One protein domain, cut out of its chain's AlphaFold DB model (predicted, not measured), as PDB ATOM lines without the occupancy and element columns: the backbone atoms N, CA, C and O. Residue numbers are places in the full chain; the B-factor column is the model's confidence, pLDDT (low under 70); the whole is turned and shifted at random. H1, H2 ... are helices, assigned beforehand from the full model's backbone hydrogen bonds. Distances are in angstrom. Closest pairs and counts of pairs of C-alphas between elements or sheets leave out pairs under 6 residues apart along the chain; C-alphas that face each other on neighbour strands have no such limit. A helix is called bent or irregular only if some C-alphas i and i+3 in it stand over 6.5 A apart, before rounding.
ATOM      1  N   GLN A  13      38.487  20.172 -29.051       77.38
ATOM      2  CA  GLN A  13      37.343  20.449 -28.175       77.38
ATOM      3  C   GLN A  13      37.173  19.417 -27.051       77.38
ATOM      4  O   GLN A  13      36.891  19.785 -25.908       77.38
ATOM      5  N   MET A  14      37.326  18.120 -27.344       77.00
ATOM      6  CA  MET A  14      37.215  17.071 -26.320       77.00
ATOM      7  C   MET A  14      38.401  17.091 -25.351       77.00
ATOM      8  O   MET A  14      38.226  16.843 -24.157       77.00
ATOM      9  N   GLN A  15      39.596  17.424 -25.845       76.00
ATOM     10  CA  GLN A  15      40.789  17.600 -25.024       76.00
ATOM     11  C   GLN A  15      40.648  18.806 -24.090       76.00
ATOM     12  O   GLN A  15      40.948  18.668 -22.907       76.00
ATOM     13  N   GLY A  16      40.134  19.941 -24.579       79.50
ATOM     14  CA  GLY A  16      39.882  21.139 -23.771       79.50
ATOM     15  C   GLY A  16      38.921  20.876 -22.609       79.50
ATOM     16  O   GLY A  16      39.223  21.209 -21.465       79.50
ATOM     17  N   LYS A  17      37.821  20.160 -22.862       80.19
ATOM     18  CA  LYS A  17      36.855  19.786 -21.811       80.19
ATOM     19  C   LYS A  17      37.440  18.831 -20.774       80.19
ATOM     20  O   LYS A  17      37.181  18.979 -19.581       80.19
ATOM     21  N   ALA A  18      38.237  17.857 -21.216       77.31
ATOM     22  CA  ALA A  18      38.955  16.973 -20.301       77.31
ATOM     23  C   ALA A  18      39.941  17.769 -19.428       77.31
ATOM     24  O   ALA A  18      40.033  17.525 -18.227       77.31
ATOM     25  N   LEU A  19      40.628  18.753 -20.013       76.25
ATOM     26  CA  LEU A  19      41.533  19.675 -19.328       76.25
ATOM     27  C   LEU A  19      40.826  20.504 -18.252       76.25
ATOM     28  O   LEU A  19      41.347  20.626 -17.149       76.25
ATOM     29  N   GLU A  20      39.658  21.077 -18.540       81.00
ATOM     30  CA  GLU A  20      38.880  21.840 -17.552       81.00
ATOM     31  C   GLU A  20      38.441  20.967 -16.372       81.00
ATOM     32  O   GLU A  20      38.601  21.360 -15.214       81.00
ATOM     33  N   PHE A  21      37.963  19.750 -16.650       74.88
ATOM     34  CA  PHE A  21      37.562  18.799 -15.611       74.88
ATOM     35  C   PHE A  21      38.745  18.393 -14.724       74.88
ATOM     36  O   PHE A  21      38.637  18.389 -13.498       74.88
ATOM     37  N   LEU A  22      39.892  18.102 -15.343       73.12
ATOM     38  CA  LEU A  22      41.126  17.777 -14.636       73.12
ATOM     39  C   LEU A  22      41.631  18.959 -13.800       73.12
ATOM     40  O   LEU A  22      42.028  18.744 -12.664       73.12
ATOM     41  N   GLN A  23      41.592  20.192 -14.312       72.00
ATOM     42  CA  GLN A  23      41.998  21.392 -13.564       72.00
ATOM     43  C   GLN A  23      41.126  21.620 -12.325       72.00
ATOM     44  O   GLN A  23      41.660  21.886 -11.247       72.00
ATOM     45  N   HIS A  24      39.806  21.475 -12.465       70.25
ATOM     46  CA  HIS A  24      38.867  21.630 -11.352       70.25
ATOM     47  C   HIS A  24      39.112  20.573 -10.268       70.25
ATOM     48  O   HIS A  24      39.258  20.905  -9.097       70.25
ATOM     49  N   HIS A  25      39.268  19.308 -10.669       65.38
ATOM     50  CA  HIS A  25      39.488  18.210  -9.730       65.38
ATOM     51  C   HIS A  25      40.901  18.167  -9.133       65.38
ATOM     52  O   HIS A  25      41.066  17.721  -7.999       65.38
ATOM     53  N   HIS A  26      41.927  18.617  -9.859       59.34
ATOM     54  CA  HIS A  26      43.305  18.663  -9.359       59.34
ATOM     55  C   HIS A  26      43.469  19.716  -8.252       59.34
ATOM     56  O   HIS A  26      44.284  19.533  -7.350       59.34
ATOM     57  N   ALA A  27      42.649  20.774  -8.265       59.75
ATOM     58  CA  ALA A  27      42.564  21.724  -7.158       59.75
ATOM     59  C   ALA A  27      41.964  21.098  -5.882       59.75
ATOM     60  O   ALA A  27      42.293  21.531  -4.779       59.75
ATOM     61  N   GLU A  28      41.117  20.073  -6.023       58.69
ATOM     62  CA  GLU A  28      40.435  19.404  -4.907       58.69
ATOM     63  C   GLU A  28      41.174  18.150  -4.399       58.69
ATOM     64  O   GLU A  28      41.064  17.812  -3.222       58.69
ATOM     65  N   HIS A  29      41.953  17.463  -5.244       53.69
ATOM     66  CA  HIS A  29      42.643  16.213  -4.903       53.69
ATOM     67  C   HIS A  29      44.109  16.212  -5.372       53.69
ATOM     68  O   HIS A  29      44.434  15.770  -6.472       53.69
ATOM     69  N   LEU A  30      45.017  16.633  -4.487       56.84
ATOM     70  CA  LEU A  30      46.477  16.642  -4.697       56.84
ATOM     71  C   LEU A  30      47.172  15.262  -4.582       56.84
ATOM     72  O   LEU A  30      48.399  15.212  -4.540       56.84
ATOM     73  N   GLY A  31      46.434  14.149  -4.473       59.00
ATOM     74  CA  GLY A  31      47.005  12.858  -4.046       59.00
ATOM     75  C   GLY A  31      46.786  11.641  -4.949       59.00
ATOM     76  O   GLY A  31      47.534  10.675  -4.824       59.00
ATOM     77  N   ASP A  32      45.807  11.661  -5.858       65.88
ATOM     78  CA  ASP A  32      45.359  10.447  -6.561       65.88
ATOM     79  C   ASP A  32      45.189  10.674  -8.075       65.88
ATOM     80  O   ASP A  32      44.091  10.542  -8.627       65.88
ATOM     81  N   ASP A  33      46.287  10.974  -8.780       69.06
ATOM     82  CA  ASP A  33      46.299  11.120 -10.248       69.06
ATOM     83  C   ASP A  33      45.682   9.897 -10.963       69.06
ATOM     84  O   ASP A  33      44.999  10.038 -11.977       69.06
ATOM     85  N   ALA A  34      45.890   8.685 -10.434       72.62
ATOM     86  CA  ALA A  34      45.380   7.448 -11.028       72.62
ATOM     87  C   ALA A  34      43.845   7.362 -10.991       72.62
ATOM     88  O   ALA A  34      43.223   7.021 -12.001       72.62
ATOM     89  N   GLN A  35      43.220   7.724  -9.864       75.50
ATOM     90  CA  GLN A  35      41.757   7.765  -9.771       75.50
ATOM     91  C   GLN A  35      41.175   8.912 -10.595       75.50
ATOM     92  O   GLN A  35      40.109   8.766 -11.191       75.50
ATOM     93  N   LEU A  36      41.882  10.041 -10.679       75.19
ATOM     94  CA  LEU A  36      41.470  11.159 -11.518       75.19
ATOM     95  C   LEU A  36      41.432  10.767 -13.006       75.19
ATOM     96  O   LEU A  36      40.465  11.084 -13.706       75.19
ATOM     97  N   ILE A  37      42.438  10.021 -13.479       77.69
ATOM     98  CA  ILE A  37      42.488   9.491 -14.850       77.69
ATOM     99  C   ILE A  37      41.304   8.566 -15.126       77.69
ATOM    100  O   ILE A  37      40.623   8.720 -16.145       77.69
ATOM    101  N   GLU A  38      41.046   7.617 -14.227       82.88
ATOM    102  CA  GLU A  38      39.961   6.647 -14.379       82.88
ATOM    103  C   GLU A  38      38.595   7.345 -14.419       82.88
ATOM    104  O   GLU A  38      37.823   7.143 -15.359       82.88
ATOM    105  N   ARG A  39      38.338   8.264 -13.479       82.25
ATOM    106  CA  ARG A  39      37.082   9.025 -13.419       82.25
ATOM    107  C   ARG A  39      36.872   9.910 -14.642       82.25
ATOM    108  O   ARG A  39      35.768   9.937 -15.184       82.25
ATOM    109  N   THR A  40      37.915  10.590 -15.116       81.62
ATOM    110  CA  THR A  40      37.828  11.433 -16.323       81.62
ATOM    111  C   THR A  40      37.567  10.580 -17.565       81.62
ATOM    112  O   THR A  40      36.739  10.932 -18.405       81.62
ATOM    113  N   THR A  41      38.205   9.409 -17.657       84.06
ATOM    114  CA  THR A  41      37.982   8.440 -18.740       84.06
ATOM    115  C   THR A  41      36.534   7.957 -18.741       84.06
ATOM    116  O   THR A  41      35.869   8.007 -19.775       84.06
ATOM    117  N   GLN A  42      36.010   7.550 -17.582       84.69
ATOM    118  CA  GLN A  42      34.616   7.128 -17.446       84.69
ATOM    119  C   GLN A  42      33.641   8.262 -17.769       84.69
ATOM    120  O   GLN A  42      32.639   8.018 -18.437       84.69
ATOM    121  N   HIS A  43      33.933   9.494 -17.349       82.94
ATOM    122  CA  HIS A  43      33.096  10.653 -17.638       82.94
ATOM    123  C   HIS A  43      33.032  10.963 -19.142       82.94
ATOM    124  O   HIS A  43      31.951  11.243 -19.655       82.94
ATOM    125  N   LEU A  44      34.157  10.856 -19.859       82.81
ATOM    126  CA  LEU A  44      34.214  11.018 -21.316       82.81
ATOM    127  C   LEU A  44      33.406   9.942 -22.048       82.81
ATOM    128  O   LEU A  44      32.672  10.249 -22.982       82.81
ATOM    129  N   VAL A  45      33.496   8.692 -21.602       86.62
ATOM    130  CA  VAL A  45      32.732   7.584 -22.195       86.62
ATOM    131  C   VAL A  45      31.232   7.767 -21.954       86.62
ATOM    132  O   VAL A  45      30.452   7.669 -22.890       86.62
ATOM    133  N   HIS A  46      30.819   8.078 -20.721       84.50
ATOM    134  CA  HIS A  46      29.394   8.158 -20.371       84.50
ATOM    135  C   HIS A  46      28.716   9.449 -20.835       84.50
ATOM    136  O   HIS A  46      27.545   9.418 -21.200       84.50
ATOM    137  N   SER A  47      29.415  10.585 -20.798       83.19
ATOM    138  CA  SER A  47      28.807  11.890 -21.103       83.19
ATOM    139  C   SER A  47      28.947  12.275 -22.573       83.19
ATOM    140  O   SER A  47      28.152  13.068 -23.071       83.19
ATOM    141  N   TRP A  48      29.955  11.734 -23.264       79.06
ATOM    142  CA  TRP A  48      30.318  12.139 -24.625       79.06
ATOM    143  C   TRP A  48      30.389  10.965 -25.612       79.06
ATOM    144  O   TRP A  48      30.846  11.161 -26.735       79.06
ATOM    145  N   ASP A  49      29.963   9.762 -25.201       81.94
ATOM    146  CA  ASP A  49      29.988   8.528 -26.008       81.94
ATOM    147  C   ASP A  49      31.370   8.247 -26.634       81.94
ATOM    148  O   ASP A  49      31.517   7.712 -27.733       81.94
ATOM    149  N   VAL A  50      32.440   8.662 -25.945       79.75
ATOM    150  CA  VAL A  50      33.800   8.482 -26.452       79.75
ATOM    151  C   VAL A  50      34.153   6.993 -26.402       79.75
ATOM    152  O   VAL A  50      33.954   6.349 -25.370       79.75
ATOM    153  N   PRO A  51      34.762   6.432 -27.461       81.94
ATOM    154  CA  PRO A  51      35.203   5.048 -27.445       81.94
ATOM    155  C   PRO A  51      36.177   4.773 -26.292       81.94
ATOM    156  O   PRO A  51      37.143   5.516 -26.098       81.94
ATOM    157  N   LEU A  52      36.001   3.647 -25.593       80.00
ATOM    158  CA  LEU A  52      36.856   3.225 -24.469       80.00
ATOM    159  C   LEU A  52      38.351   3.145 -24.817       80.00
ATOM    160  O   LEU A  52      39.193   3.348 -23.950       80.00
ATOM    161  N   PHE A  53      38.701   2.883 -26.080       80.12
ATOM    162  CA  PHE A  53      40.100   2.866 -26.526       80.12
ATOM    163  C   PHE A  53      40.694   4.274 -26.723       80.12
ATOM    164  O   PHE A  53      41.916   4.435 -26.754       80.12
ATOM    165  N   LEU A  54      39.842   5.290 -26.899       80.50
ATOM    166  CA  LEU A  54      40.222   6.670 -27.196       80.50
ATOM    167  C   LEU A  54      40.204   7.549 -25.943       80.50
ATOM    168  O   LEU A  54      41.101   8.373 -25.773       80.50
ATOM    169  N   ALA A  55      39.239   7.337 -25.049       83.75
ATOM    170  CA  ALA A  55      39.107   8.067 -23.792       83.75
ATOM    171  C   ALA A  55      40.419   8.145 -22.972       83.75
ATOM    172  O   ALA A  55      40.853   9.263 -22.692       83.75
ATOM    173  N   PRO A  56      41.145   7.042 -22.682       79.38
ATOM    174  CA  PRO A  56      42.388   7.123 -21.910       79.38
ATOM    175  C   PRO A  56      43.505   7.879 -22.648       79.38
ATOM    176  O   PRO A  56      44.339   8.518 -22.009       79.38
ATOM    177  N   ARG A  57      43.516   7.876 -23.992       82.25
ATOM    178  CA  ARG A  57      44.476   8.674 -24.780       82.25
ATOM    179  C   ARG A  57      44.199  10.170 -24.657       82.25
ATOM    180  O   ARG A  57      45.145  10.937 -24.525       82.25
ATOM    181  N   LEU A  58      42.930  10.581 -24.697       81.38
ATOM    182  CA  LEU A  58      42.544  11.988 -24.531       81.38
ATOM    183  C   LEU A  58      42.900  12.498 -23.132       81.38
ATOM    184  O   LEU A  58      43.444  13.589 -23.001       81.38
ATOM    185  N   VAL A  59      42.674  11.676 -22.106       83.38
ATOM    186  CA  VAL A  59      43.030  12.011 -20.720       83.38
ATOM    187  C   VAL A  59      44.548  12.132 -20.541       83.38
ATOM    188  O   VAL A  59      45.014  13.109 -19.962       83.38
ATOM    189  N   ALA A  60      45.342  11.207 -21.092       79.50
ATOM    190  CA  ALA A  60      46.806  11.284 -21.022       79.50
ATOM    191  C   ALA A  60      47.382  12.531 -21.724       79.50
ATOM    192  O   ALA A  60      48.349  13.129 -21.240       79.50
ATOM    193  N   LEU A  61      46.778  12.937 -22.850       80.00
ATOM    194  CA  LEU A  61      47.119  14.180 -23.547       80.00
ATOM    195  C   LEU A  61      46.768  15.405 -22.698       80.00
ATOM    196  O   LEU A  61      47.614  16.272 -22.509       80.00
ATOM    197  N   ALA A  62      45.561  15.445 -22.130       81.12
ATOM    198  CA  ALA A  62      45.113  16.537 -21.274       81.12
ATOM    199  C   ALA A  62      46.016  16.719 -20.038       81.12
ATOM    200  O   ALA A  62      46.390  17.842 -19.713       81.12
ATOM    201  N   ILE A  63      46.457  15.627 -19.400       76.06
ATOM    202  CA  ILE A  63      47.401  15.672 -18.266       76.06
ATOM    203  C   ILE A  63      48.787  16.174 -18.691       76.06
ATOM    204  O   ILE A  63      49.426  16.911 -17.940       76.06
ATOM    205  N   SER A  64      49.263  15.787 -19.880       74.56
ATOM    206  CA  SER A  64      50.550  16.272 -20.406       74.56
ATOM    207  C   SER A  64      50.540  17.770 -20.710       74.56
ATOM    208  O   SER A  64      51.580  18.403 -20.564       74.56
ATOM    209  N   GLU A  65      49.394  18.328 -21.102       72.94
ATOM    210  CA  GLU A  65      49.217  19.776 -21.288       72.94
ATOM    211  C   GLU A  65      49.099  20.520 -19.947       72.94
ATOM    212  O   GLU A  65      49.634  21.613 -19.785       72.94
ATOM    213  N   LEU A  66      48.436  19.907 -18.960       67.75
ATOM    214  CA  LEU A  66      48.269  20.434 -17.600       67.75
ATOM    215  C   LEU A  66      49.583  20.561 -16.829       67.75
ATOM    216  O   LEU A  66      49.744  21.460 -16.005       67.75
ATOM    217  N   ARG A  67      50.518  19.636 -17.059       62.28
ATOM    218  CA  ARG A  67      51.863  19.730 -16.496       62.28
ATOM    219  C   ARG A  67      52.645  20.709 -17.371       62.28
ATOM    220  O   ARG A  67      52.894  20.371 -18.526       62.28
TER     221      ARG A  67
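What this domain is: This is residues 13 to 67 of the 94 residues of an uncharacterized protein of Pseudomonas sp. EGD-AK9 (UniProt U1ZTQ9). Two helices of 16 residues, H1 and H2, make a helical hairpin whose arms cross at a steep tilt, and a shorter helix, H3, folds back over one side of it, packing on H2 with its residues 55 to 60 and on H1 as well. The three helix centres make a triangle, and residues 27 to 32, at the turn of the hairpin, stick out from the body. The printed part has 55 residues with three named helices, in the order H1, H2, H3 along the chain, and no named strand; its class is all helix. It is compact, with a radius of gyration of the C-alphas of 10.1 A. The C-alphas span 28 by 18 by 15 A, an outline that is only just elongated.

Where its parts are: H1 covers residues 13 to 28, from Gln 13 to Glu 28, and measures 23.5 A from first to last C-alpha. C-alpha 13 is at (37.343, 20.449, -28.175) and C-alpha 28 at (40.435, 19.404, -4.907), and most of the change between them is in z. H2, also of 16 residues, covers residues 33 to 48, from Asp 33 to Trp 48, and measures 21.5 A. It begins with C-alpha 33 at (46.299, 11.120, -10.248), and both x and z fall along it. H3 covers residues 55 to 66, from Ala 55 to Leu 66, 12 residues and 16.6 A from first to last C-alpha. It ends with C-alpha 66 at (48.269, 20.434, -17.600). No helix is bent or irregular.

How they stand to each other: H1 touches both H2 and H3, and H2 and H3 also touch each other. H1 and H3 have 17 pairs of C-alphas within 8 A, and the closest C-alphas are those of Leu 19 and Ala 62, 5.1 A apart. These two helices run the same way at a steep tilt of 65 degrees, with their centres 9.6 A apart. H1 touches H2 with residues 18 to 25 alone, in 6 pairs of C-alphas within 8 A. The closest C-alphas of H1 and H2 are those of Ala 18 and Thr 40, at 6.9 A. H1 and H2 form a helical hairpin, running opposite ways at a steep tilt of 42 degrees, and their centres are 10.4 A apart. H3 touches H2 with residues 55 to 60 alone, in 11 pairs of C-alphas within 8 A. The closest C-alphas there are those of Thr 41 and Ala 55, 5.2 A apart. H2 and H3 run opposite ways at a steep tilt of 56 degrees, with centres 10.6 A apart. The helix packing is mostly crossed, with 0 of the 3 touching pairs at a shallow tilt. In H2 and H3 every O i to N i+4 pair is within hydrogen-bond range, and in H1 11 of 12 are.

The domain as a whole: The two C-alphas farthest apart are those of Leu 30 and Asp 49, at 28.1 A. The first and last printed C-alphas, those of Gln 13 and Arg 67, are 18.6 A apart. The printed part runs from residue 13 to residue 67 of a full chain of 94 residues and has no cut. The link from H1 to H2 is tight, with 4 residues, and the link from H2 to H3 is short, with 6 residues; no link is long. Residues 27 to 32, of which 27 and 28 belong to H1, stand free, with no C-alpha 8 or more residues away along the chain within 10 A. The mean pLDDT of the printed part is 75.8. The model's confidence is low, under 70, in 11 residues, namely residues 25 to 33 and residues 66 to 67.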